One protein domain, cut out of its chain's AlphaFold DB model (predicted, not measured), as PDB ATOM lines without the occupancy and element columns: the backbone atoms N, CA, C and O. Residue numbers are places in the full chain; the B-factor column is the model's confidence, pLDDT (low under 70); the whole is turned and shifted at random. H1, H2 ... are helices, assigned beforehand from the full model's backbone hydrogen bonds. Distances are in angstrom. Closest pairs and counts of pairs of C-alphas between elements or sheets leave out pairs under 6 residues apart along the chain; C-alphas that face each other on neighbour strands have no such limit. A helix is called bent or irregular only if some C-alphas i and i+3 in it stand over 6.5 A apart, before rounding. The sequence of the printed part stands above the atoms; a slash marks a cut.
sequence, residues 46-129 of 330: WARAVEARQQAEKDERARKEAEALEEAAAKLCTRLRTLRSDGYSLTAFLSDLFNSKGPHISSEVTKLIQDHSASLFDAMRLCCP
ATOM      1  N   TRP A  46      -7.215  74.986 106.995       75.50
ATOM      2  CA  TRP A  46      -7.636  75.402 108.329       75.50
ATOM      3  C   TRP A  46      -7.133  74.444 109.417       75.50
ATOM      4  O   TRP A  46      -6.633  74.905 110.442       75.50
ATOM      5  N   ALA A  47      -7.186  73.127 109.187       79.56
ATOM      6  CA  ALA A  47      -6.635  72.128 110.104       79.56
ATOM      7  C   ALA A  47      -5.118  72.303 110.283       79.56
ATOM      8  O   ALA A  47      -4.647  72.392 111.417       79.56
ATOM      9  N   ARG A  48      -4.367  72.488 109.188       82.69
ATOM     10  CA  ARG A  48      -2.925  72.789 109.237       82.69
ATOM     11  C   ARG A  48      -2.633  74.095 109.974       82.69
ATOM     12  O   ARG A  48      -1.662  74.169 110.721       82.69
ATOM     13  N   ALA A  49      -3.468  75.123 109.810       83.06
ATOM     14  CA  ALA A  49      -3.315  76.387 110.530       83.06
ATOM     15  C   ALA A  49      -3.601  76.250 112.039       83.06
ATOM     16  O   ALA A  49      -2.926  76.877 112.857       83.06
ATOM     17  N   VAL A  50      -4.576  75.420 112.425       84.75
ATOM     18  CA  VAL A  50      -4.879  75.113 113.832       84.75
ATOM     19  C   VAL A  50      -3.759  74.287 114.463       84.75
ATOM     20  O   VAL A  50      -3.312  74.624 115.559       84.75
ATOM     21  N   GLU A  51      -3.257  73.266 113.770       84.38
ATOM     22  CA  GLU A  51      -2.118  72.456 114.215       84.38
ATOM     23  C   GLU A  51      -0.844  73.296 114.343       84.38
ATOM     24  O   GLU A  51      -0.178  73.239 115.374       84.38
ATOM     25  N   ALA A  52      -0.551  74.159 113.365       86.19
ATOM     26  CA  ALA A  52       0.580  75.082 113.424       86.19
ATOM     27  C   ALA A  52       0.474  76.048 114.613       86.19
ATOM     28  O   ALA A  52       1.475  76.345 115.264       86.19
ATOM     29  N   ARG A  53      -0.737  76.509 114.946       83.75
ATOM     30  CA  ARG A  53      -0.973  77.364 116.116       83.75
ATOM     31  C   ARG A  53      -0.800  76.607 117.432       83.75
ATOM     32  O   ARG A  53      -0.208  77.151 118.359       83.75
ATOM     33  N   GLN A  54      -1.288  75.371 117.519       84.56
ATOM     34  CA  GLN A  54      -1.090  74.522 118.696       84.56
ATOM     35  C   GLN A  54       0.384  74.157 118.885       84.56
ATOM     36  O   GLN A  54       0.861  74.123 120.018       84.56
ATOM     37  N   GLN A  55       1.110  73.917 117.793       83.62
ATOM     38  CA  GLN A  55       2.538  73.645 117.835       83.62
ATOM     39  C   GLN A  55       3.321  74.886 118.268       83.62
ATOM     40  O   GLN A  55       4.104  74.799 119.202       83.62
ATOM     41  N   ALA A  56       3.019  76.060 117.703       87.38
ATOM     42  CA  ALA A  56       3.636  77.317 118.121       87.38
ATOM     43  C   ALA A  56       3.369  77.644 119.603       87.38
ATOM     44  O   ALA A  56       4.261  78.123 120.298       87.38
ATOM     45  N   GLU A  57       2.169  77.354 120.116       87.62
ATOM     46  CA  GLU A  57       1.850  77.545 121.535       87.62
ATOM     47  C   GLU A  57       2.602  76.552 122.438       87.62
ATOM     48  O   GLU A  57       3.065  76.931 123.516       87.62
ATOM     49  N   LYS A  58       2.766  75.294 122.007       86.44
ATOM     50  CA  LYS A  58       3.598  74.306 122.710       86.44
ATOM     51  C   LYS A  58       5.070  74.709 122.704       86.44
ATOM     52  O   LYS A  58       5.703  74.640 123.753       86.44
ATOM     53  N   ASP A  59       5.584  75.178 121.573       87.06
ATOM     54  CA  ASP A  59       6.972  75.615 121.423       87.06
ATOM     55  C   ASP A  59       7.248  76.875 122.266       87.06
ATOM     56  O   ASP A  59       8.285  76.974 122.922       87.06
ATOM     57  N   GLU A  60       6.301  77.819 122.332       88.38
ATOM     58  CA  GLU A  60       6.405  78.999 123.199       88.38
ATOM     59  C   GLU A  60       6.375  78.619 124.688       88.38
ATOM     60  O   GLU A  60       7.144  79.170 125.480       88.38
ATOM     61  N   ARG A  61       5.522  77.665 125.086       88.19
ATOM     62  CA  ARG A  61       5.498  77.139 126.462       88.19
ATOM     63  C   ARG A  61       6.796  76.417 126.806       88.19
ATOM     64  O   ARG A  61       7.392  76.741 127.827       88.19
ATOM     65  N   ALA A  62       7.282  75.542 125.927       87.75
ATOM     66  CA  ALA A  62       8.544  74.832 126.108       87.75
ATOM     67  C   ALA A  62       9.727  75.804 126.228       87.75
ATOM     68  O   ALA A  62      10.601  75.618 127.072       87.75
ATOM     69  N   ARG A  63       9.733  76.886 125.442       88.88
ATOM     70  CA  ARG A  63      10.760  77.927 125.539       88.88
ATOM     71  C   ARG A  63      10.702  78.677 126.871       88.88
ATOM     72  O   ARG A  63      11.740  78.875 127.489       88.88
ATOM     73  N   LYS A  64       9.509  79.062 127.336       87.88
ATOM     74  CA  LYS A  64       9.341  79.714 128.649       87.88
ATOM     75  C   LYS A  64       9.736  78.792 129.801       87.88
ATOM     76  O   LYS A  64      10.347  79.252 130.758       87.88
ATOM     77  N   GLU A  65       9.405  77.509 129.710       86.56
ATOM     78  CA  GLU A  65       9.808  76.499 130.691       86.56
ATOM     79  C   GLU A  65      11.329  76.305 130.699       86.56
ATOM     80  O   GLU A  65      11.928  76.281 131.771       86.56
ATOM     81  N   ALA A  66      11.971  76.256 129.528       86.50
ATOM     82  CA  ALA A  66      13.425  76.166 129.412       86.50
ATOM     83  C   ALA A  66      14.136  77.404 129.988       86.50
ATOM     84  O   ALA A  66      15.067  77.258 130.779       86.50
ATOM     85  N   GLU A  67      13.666  78.612 129.659       89.06
ATOM     86  CA  GLU A  67      14.201  79.868 130.206       89.06
ATOM     87  C   GLU A  67      14.019  79.929 131.740       89.06
ATOM     88  O   GLU A  67      14.940  80.305 132.468       89.06
ATOM     89  N   ALA A  68      12.869  79.483 132.262       87.81
ATOM     90  CA  ALA A  68      12.618  79.419 133.704       87.81
ATOM     91  C   ALA A  68      13.502  78.383 134.422       87.81
ATOM     92  O   ALA A  68      13.975  78.640 135.533       87.81
ATOM     93  N   LEU A  69      13.748  77.225 133.801       86.38
ATOM     94  CA  LEU A  69      14.655  76.197 134.316       86.38
ATOM     95  C   LEU A  69      16.099  76.704 134.374       86.38
ATOM     96  O   LEU A  69      16.784  76.482 135.374       86.38
ATOM     97  N   GLU A  70      16.552  77.418 133.344       87.19
ATOM     98  CA  GLU A  70      17.892  78.007 133.301       87.19
ATOM     99  C   GLU A  70      18.069  79.083 134.384       87.19
ATOM    100  O   GLU A  70      19.056  79.069 135.127       87.19
ATOM    101  N   GLU A  71      17.080  79.965 134.562       90.12
ATOM    102  CA  GLU A  71      17.104  80.973 135.625       90.12
ATOM    103  C   GLU A  71      17.102  80.328 137.023       90.12
ATOM    104  O   GLU A  71      17.842  80.748 137.923       90.12
ATOM    105  N   ALA A  72      16.299  79.278 137.219       86.06
ATOM    106  CA  ALA A  72      16.267  78.523 138.467       86.06
ATOM    107  C   ALA A  72      17.616  77.842 138.754       86.06
ATOM    108  O   ALA A  72      18.125  77.936 139.877       86.06
ATOM    109  N   ALA A  73      18.240  77.229 137.744       86.31
ATOM    110  CA  ALA A  73      19.555  76.604 137.861       86.31
ATOM    111  C   ALA A  73      20.647  77.628 138.214       86.31
ATOM    112  O   ALA A  73      21.466  77.382 139.109       86.31
ATOM    113  N   ALA A  74      20.629  78.809 137.589       88.62
ATOM    114  CA  ALA A  74      21.562  79.894 137.891       88.62
ATOM    115  C   ALA A  74      21.424  80.396 139.342       88.62
ATOM    116  O   ALA A  74      22.428  80.580 140.048       88.62
ATOM    117  N   LYS A  75      20.185  80.557 139.831       90.38
ATOM    118  CA  LYS A  75      19.907  80.923 141.232       90.38
ATOM    119  C   LYS A  75      20.400  79.850 142.204       90.38
ATOM    120  O   LYS A  75      21.036  80.190 143.203       90.38
ATOM    121  N   LEU A  76      20.163  78.572 141.902       87.81
ATOM    122  CA  LEU A  76      20.620  77.450 142.726       87.81
ATOM    123  C   LEU A  76      22.152  77.404 142.811       87.81
ATOM    124  O   LEU A  76      22.707  77.331 143.905       87.81
ATOM    125  N   CYS A  77      22.846  77.528 141.675       87.19
ATOM    126  CA  CYS A  77      24.310  77.544 141.626       87.19
ATOM    127  C   CYS A  77      24.901  78.691 142.448       87.19
ATOM    128  O   CYS A  77      25.907  78.516 143.136       87.19
ATOM    129  N   THR A  78      24.265  79.861 142.404       89.88
ATOM    130  CA  THR A  78      24.680  81.020 143.200       89.88
ATOM    131  C   THR A  78      24.552  80.728 144.697       89.88
ATOM    132  O   THR A  78      25.510  80.940 145.434       89.88
ATOM    133  N   ARG A  79      23.430  80.144 145.141       88.06
ATOM    134  CA  ARG A  79      23.211  79.769 146.552       88.06
ATOM    135  C   ARG A  79      24.158  78.667 147.040       88.06
ATOM    136  O   ARG A  79      24.636  78.710 148.168       88.06
ATOM    137  N   LEU A  80      24.471  77.686 146.196       86.06
ATOM    138  CA  LEU A  80      25.439  76.639 146.545       86.06
ATOM    139  C   LEU A  80      26.864  77.192 146.668       86.06
ATOM    140  O   LEU A  80      27.635  76.739 147.513       86.06
ATOM    141  N   ARG A  81      27.221  78.193 145.853       87.12
ATOM    142  CA  ARG A  81      28.515  78.879 145.961       87.12
ATOM    143  C   ARG A  81      28.618  79.715 147.231       87.12
ATOM    144  O   ARG A  81      29.676  79.675 147.845       87.12
ATOM    145  N   THR A  82      27.551  80.409 147.640       89.44
ATOM    146  CA  THR A  82      27.547  81.172 148.901       89.44
ATOM    147  C   THR A  82      27.677  80.250 150.112       89.44
ATOM    148  O   THR A  82      28.514  80.483 150.970       89.44
ATOM    149  N   LEU A  83      26.954  79.125 150.129       87.38
ATOM    150  CA  LEU A  83      27.107  78.127 151.197       87.38
ATOM    151  C   LEU A  83      28.551  77.613 151.301       87.38
ATOM    152  O   LEU A  83      29.096  77.494 152.395       87.38
ATOM    153  N   ARG A  84      29.194  77.361 150.154       86.81
ATOM    154  CA  ARG A  84      30.594  76.926 150.118       86.81
ATOM    155  C   ARG A  84      31.563  78.031 150.555       86.81
ATOM    156  O   ARG A  84      32.553  77.711 151.208       86.81
ATOM    157  N   SER A  85      31.317  79.296 150.202       87.25
ATOM    158  CA  SER A  85      32.160  80.416 150.653       87.25
ATOM    159  C   SER A  85      32.063  80.652 152.156       87.25
ATOM    160  O   SER A  85      33.049  81.057 152.763       87.25
ATOM    161  N   ASP A  86      30.919  80.320 152.752       86.12
ATOM    162  CA  ASP A  86      30.684  80.408 154.195       86.12
ATOM    163  C   ASP A  86      31.281  79.208 154.963       86.12
ATOM    164  O   ASP A  86      31.111  79.089 156.173       86.12
ATOM    165  N   GLY A  87      31.999  78.313 154.272       86.88
ATOM    166  CA  GLY A  87      32.688  77.163 154.862       86.88
ATOM    167  C   GLY A  87      31.807  75.930 155.079       86.88
ATOM    168  O   GLY A  87      32.291  74.931 155.611       86.88
ATOM    169  N   TYR A  88      30.546  75.956 154.642       85.19
ATOM    170  CA  TYR A  88      29.630  74.828 154.783       85.19
ATOM    171  C   TYR A  88      29.680  73.895 153.568       85.19
ATOM    172  O   TYR A  88      29.573  74.312 152.411       85.19
ATOM    173  N   SER A  89      29.774  72.587 153.825       88.38
ATOM    174  CA  SER A  89      29.347  71.587 152.844       88.38
ATOM    175  C   SER A  89      27.820  71.465 152.873       88.38
ATOM    176  O   SER A  89      27.188  71.720 153.898       88.38
ATOM    177  N   LEU A  90      27.211  71.034 151.764       84.19
ATOM    178  CA  LEU A  90      25.763  70.795 151.720       84.19
ATOM    179  C   LEU A  90      25.330  69.773 152.785       84.19
ATOM    180  O   LEU A  90      24.298  69.948 153.419       84.19
ATOM    181  N   THR A  91      26.138  68.737 153.015       85.69
ATOM    182  CA  THR A  91      25.866  67.711 154.028       85.69
ATOM    183  C   THR A  91      25.948  68.260 155.450       85.69
ATOM    184  O   THR A  91      25.073  67.957 156.255       85.69
ATOM    185  N   ALA A  92      26.941  69.103 155.752       86.44
ATOM    186  CA  ALA A  92      27.066  69.754 157.056       86.44
ATOM    187  C   ALA A  92      25.902  70.721 157.300       86.44
ATOM    188  O   ALA A  92      25.285  70.678 158.356       86.44
ATOM    189  N   PHE A  93      25.535  71.515 156.290       88.44
ATOM    190  CA  PHE A  93      24.382  72.408 156.365       88.44
ATOM    191  C   PHE A  93      23.077  71.647 156.632       88.44
ATOM    192  O   PHE A  93      22.330  72.012 157.533       88.44
ATOM    193  N   LEU A  94      22.806  70.577 155.877       87.06
ATOM    194  CA  LEU A  94      21.605  69.764 156.074       87.06
ATOM    195  C   LEU A  94      21.608  69.077 157.446       87.06
ATOM    196  O   LEU A  94      20.582  69.064 158.120       87.06
ATOM    197  N   SER A  95      22.755  68.559 157.888       87.00
ATOM    198  CA  SER A  95      22.901  67.967 159.221       87.00
ATOM    199  C   SER A  95      22.607  68.980 160.329       87.00
ATOM    200  O   SER A  95      21.851  68.672 161.247       87.00
ATOM    201  N   ASP A  96      23.148  70.194 160.240       87.06
ATOM    202  CA  ASP A  96      22.916  71.247 161.232       87.06
ATOM    203  C   ASP A  96      21.477  71.774 161.188       87.06
ATOM    204  O   ASP A  96      20.908  72.103 162.227       87.06
ATOM    205  N   LEU A  97      20.862  71.809 160.001       86.62
ATOM    206  CA  LEU A  97      19.463  72.187 159.818       86.62
ATOM    207  C   LEU A  97      18.523  71.178 160.496       86.62
ATOM    208  O   LEU A  97      17.667  71.572 161.293       86.62
ATOM    209  N   PHE A  98      18.709  69.882 160.220       85.00
ATOM    210  CA  PHE A  98      17.878  68.810 160.779       85.00
ATOM    211  C   PHE A  98      18.132  68.569 162.272       85.00
ATOM    212  O   PHE A  98      17.204  68.210 162.989       85.00
ATOM    213  N   ASN A  99      19.349  68.829 162.764       87.31
ATOM    214  CA  ASN A  99      19.707  68.690 164.182       87.31
ATOM    215  C   ASN A  99      19.686  70.020 164.954       87.31
ATOM    216  O   ASN A  99      20.228  70.117 166.062       87.31
ATOM    217  N   SER A 100      19.084  71.065 164.381       87.25
ATOM    218  CA  SER A 100      19.056  72.387 165.002       87.25
ATOM    219  C   SER A 100      18.313  72.353 166.345       87.25
ATOM    220  O   SER A 100      17.177  71.901 166.458       87.25
ATOM    221  N   LYS A 101      18.956  72.870 167.400       82.62
ATOM    222  CA  LYS A 101      18.376  72.941 168.758       82.62
ATOM    223  C   LYS A 101      17.477  74.166 168.974       82.62
ATOM    224  O   LYS A 101      16.950  74.362 170.065       82.62
ATOM    225  N   GLY A 102      17.339  75.023 167.963       86.12
ATOM    226  CA  GLY A 102      16.513  76.224 168.030       86.12
ATOM    227  C   GLY A 102      15.031  75.878 167.837       86.12
ATOM    228  O   GLY A 102      14.698  75.308 166.801       86.12
ATOM    229  N   PRO A 103      14.121  76.254 168.756       80.06
ATOM    230  CA  PRO A 103      12.711  75.856 168.679       80.06
ATOM    231  C   PRO A 103      11.996  76.399 167.431       80.06
ATOM    232  O   PRO A 103      11.157  75.712 166.852       80.06
ATOM    233  N   HIS A 104      12.355  77.603 166.977       85.00
ATOM    234  CA  HIS A 104      11.783  78.203 165.767       85.00
ATOM    235  C   HIS A 104      12.254  77.500 164.488       85.00
ATOM    236  O   HIS A 104      11.424  77.112 163.672       85.00
ATOM    237  N   ILE A 105      13.566  77.281 164.348       83.75
ATOM    238  CA  ILE A 105      14.154  76.627 163.168       83.75
ATOM    239  C   ILE A 105      13.680  75.176 163.087       83.75
ATOM    240  O   ILE A 105      13.232  74.741 162.034       83.75
ATOM    241  N   SER A 106      13.683  74.454 164.209       86.12
ATOM    242  CA  SER A 106      13.177  73.084 164.271       86.12
ATOM    243  C   SER A 106      11.702  73.011 163.857       86.12
ATOM    244  O   SER A 106      11.359  72.207 162.996       86.12
ATOM    245  N   SER A 107      10.838  73.905 164.362       88.00
ATOM    246  CA  SER A 107       9.422  73.920 163.969       88.00
ATOM    247  C   SER A 107       9.210  74.229 162.485       88.00
ATOM    248  O   SER A 107       8.315  73.639 161.879       88.00
ATOM    249  N   GLU A 108       9.975  75.153 161.905       87.19
ATOM    250  CA  GLU A 108       9.886  75.470 160.476       87.19
ATOM    251  C   GLU A 108      10.393  74.317 159.609       87.19
ATOM    252  O   GLU A 108       9.736  73.948 158.639       87.19
ATOM    253  N   VAL A 109      11.511  73.698 159.992       86.81
ATOM    254  CA  VAL A 109      12.079  72.537 159.298       86.81
ATOM    255  C   VAL A 109      11.122  71.350 159.360       86.81
ATOM    256  O   VAL A 109      10.875  70.722 158.335       86.81
ATOM    257  N   THR A 110      10.511  71.065 160.513       87.50
ATOM    258  CA  THR A 110       9.515  69.991 160.628       87.50
ATOM    259  C   THR A 110       8.308  70.238 159.727       87.50
ATOM    260  O   THR A 110       7.892  69.313 159.037       87.50
ATOM    261  N   LYS A 111       7.774  71.466 159.680       88.81
ATOM    262  CA  LYS A 111       6.664  71.811 158.774       88.81
ATOM    263  C   LYS A 111       7.064  71.644 157.312       88.81
ATOM    264  O   LYS A 111       6.350  71.005 156.553       88.81
ATOM    265  N   LEU A 112       8.247  72.132 156.941       87.06
ATOM    266  CA  LEU A 112       8.768  71.997 155.585       87.06
ATOM    267  C   LEU A 112       8.918  70.524 155.175       87.06
ATOM    268  O   LEU A 112       8.561  70.163 154.058       87.06
ATOM    269  N   ILE A 113       9.405  69.663 156.073       87.12
ATOM    270  CA  ILE A 113       9.489  68.219 155.821       87.12
ATOM    271  C   ILE A 113       8.091  67.605 155.732       87.12
ATOM    272  O   ILE A 113       7.839  66.820 154.827       87.12
ATOM    273  N   GLN A 114       7.162  67.939 156.625       88.00
ATOM    274  CA  GLN A 114       5.806  67.383 156.576       88.00
ATOM    275  C   GLN A 114       5.095  67.740 155.266       88.00
ATOM    276  O   GLN A 114       4.527  66.857 154.627       88.00
ATOM    277  N   ASP A 115       5.216  68.991 154.825       90.69
ATOM    278  CA  ASP A 115       4.533  69.493 153.634       90.69
ATOM    279  C   ASP A 115       5.207  69.039 152.323       90.69
ATOM    280  O   ASP A 115       4.532  68.864 151.307       90.69
ATOM    281  N   HIS A 116       6.532  68.829 152.324       87.56
ATOM    282  CA  HIS A 116       7.307  68.583 151.098       87.56
ATOM    283  C   HIS A 116       8.123  67.282 151.074       87.56
ATOM    284  O   HIS A 116       8.798  67.025 150.074       87.56
ATOM    285  N   SER A 117       8.063  66.442 152.109       84.88
ATOM    286  CA  SER A 117       8.846  65.193 152.220       84.88
ATOM    287  C   SER A 117       8.738  64.315 150.982       84.88
ATOM    288  O   SER A 117       9.767  63.928 150.438       84.88
ATOM    289  N   ALA A 118       7.522  64.053 150.497       86.75
ATOM    290  CA  ALA A 118       7.308  63.222 149.312       86.75
ATOM    291  C   ALA A 118       8.077  63.768 148.098       86.75
ATOM    292  O   ALA A 118       8.879  63.057 147.502       86.75
ATOM    293  N   SER A 119       7.927  65.065 147.808       87.19
ATOM    294  CA  SER A 119       8.632  65.713 146.696       87.19
ATOM    295  C   SER A 119      10.153  65.746 146.875       87.19
ATOM    296  O   SER A 119      10.889  65.608 145.901       87.19
ATOM    297  N   LEU A 120      10.634  65.897 148.114       85.00
ATOM    298  CA  LEU A 120      12.058  65.909 148.438       85.00
ATOM    299  C   LEU A 120      12.678  64.523 148.235       85.00
ATOM    300  O   LEU A 120      13.698  64.403 147.559       85.00
ATOM    301  N   PHE A 121      12.051  63.480 148.781       84.56
ATOM    302  CA  PHE A 121      12.512  62.103 148.618       84.56
ATOM    303  C   PHE A 121      12.405  61.641 147.163       84.56
ATOM    304  O   PHE A 121      13.319  60.979 146.673       84.56
ATOM    305  N   ASP A 122      11.363  62.051 146.437       87.25
ATOM    306  CA  ASP A 122      11.250  61.788 145.002       87.25
ATOM    307  C   ASP A 122      12.359  62.473 144.204       87.25
ATOM    308  O   ASP A 122      12.986  61.833 143.362       87.25
ATOM    309  N   ALA A 123      12.668  63.739 144.496       85.50
ATOM    310  CA  ALA A 123      13.776  64.438 143.854       85.50
ATOM    311  C   ALA A 123      15.125  63.762 144.152       85.50
ATOM    312  O   ALA A 123      15.937  63.584 143.245       85.50
ATOM    313  N   MET A 124      15.359  63.327 145.395       83.88
ATOM    314  CA  MET A 124      16.564  62.575 145.763       83.88
ATOM    315  C   MET A 124      16.652  61.237 145.017       83.88
ATOM    316  O   MET A 124      17.707  60.904 144.474       83.88
ATOM    317  N   ARG A 125      15.534  60.505 144.924       86.62
ATOM    318  CA  ARG A 125      15.435  59.238 144.191       86.62
ATOM    319  C   ARG A 125      15.669  59.417 142.692       86.62
ATOM    320  O   ARG A 125      16.332  58.583 142.089       86.62
ATOM    321  N   LEU A 126      15.151  60.484 142.086       88.88
ATOM    322  CA  LEU A 126      15.340  60.772 140.660       88.88
ATOM    323  C   LEU A 126      16.783  61.176 140.336       88.88
ATOM    324  O   LEU A 126      17.299  60.802 139.286       88.88
ATOM    325  N   CYS A 127      17.439  61.916 141.231       84.62
ATOM    326  CA  CYS A 127      18.824  62.343 141.040       84.62
ATOM    327  C   CYS A 127      19.822  61.181 141.140       84.62
ATOM    328  O   CYS A 127      20.794  61.147 140.387       84.62
ATOM    329  N   CYS A 128      19.618  60.251 142.076       84.88
ATOM    330  CA  CYS A 128      20.524  59.125 142.316       84.88
ATOM    331  C   CYS A 128      19.726  57.859 142.683       84.88
ATOM    332  O   CYS A 128      19.658  57.504 143.863       84.88
ATOM    333  N   PRO A 129      19.129  57.166 141.696       88.12
ATOM    334  CA  PRO A 129      18.214  56.059 141.962       88.12
ATOM    335  C   PRO A 129      18.899  54.879 142.647       88.12
ATOM    336  O   PRO A 129      18.345  54.336 143.594       88.12
TER     337      PRO A 129
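This is residues 46 to 129 of the 330 residues of an uncharacterized protein of Phanerochaete carnosa (strain HHB-10118-sp) (UniProt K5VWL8). One long helix, H1, makes the length; past its last residue the chain turns a corner into short H2 and folds back through bent H3, as a hook at one end. Residues 46 to 79 of H1 stick out free. The 84 printed residues, all helix in class, have three named helices, H1, H2, H3, and no named strand. The whole is extended, with a radius of gyration of the C-alphas of 20.0 A and spans of 66 by 30 by 28 A.

H1, residues 46 to 85, and H2, residues 90 to 98, only just touch, with 3 pairs of C-alphas within 8 A, and only at the corner by their link; the closest C-alphas, of Leu 83 and Leu 90, are 7.5 A apart. Of H1, residues 80 to 84 alone touch H2; the lines stand about perpendicular, at 84 degrees. H3, residues 103 to 127, was assigned as one helix by its hydrogen bonds but is bent: C-alphas 115 and 118 are 8.1 A apart. Arm H3a, residues 103 to 115, touches H2 with residues 105 to 109 alone, closest at the C-alphas of Phe 98 and Val 109, 7.1 A, about perpendicular at 74 degrees. Arm H3b, residues 118 to 127, is about perpendicular to H3a at 75 degrees and apart from H1 and H2. In H1, H2, H3a and H3b every O i to N i+4 pair is within hydrogen-bond range.

H1 runs 58.3 A from C-alpha 46 at (-7.636, 75.402, 108.329); H2 is 12.2 A, H3a 18.3 A and H3b 14.2 A, to C-alpha 127 at (18.824, 62.343, 141.040).

The farthest C-alphas, of Trp 46 and Lys 101, are 65.8 A apart. The printed part has no cut, both links are tight, and no printed residue is under 70 in pLDDT.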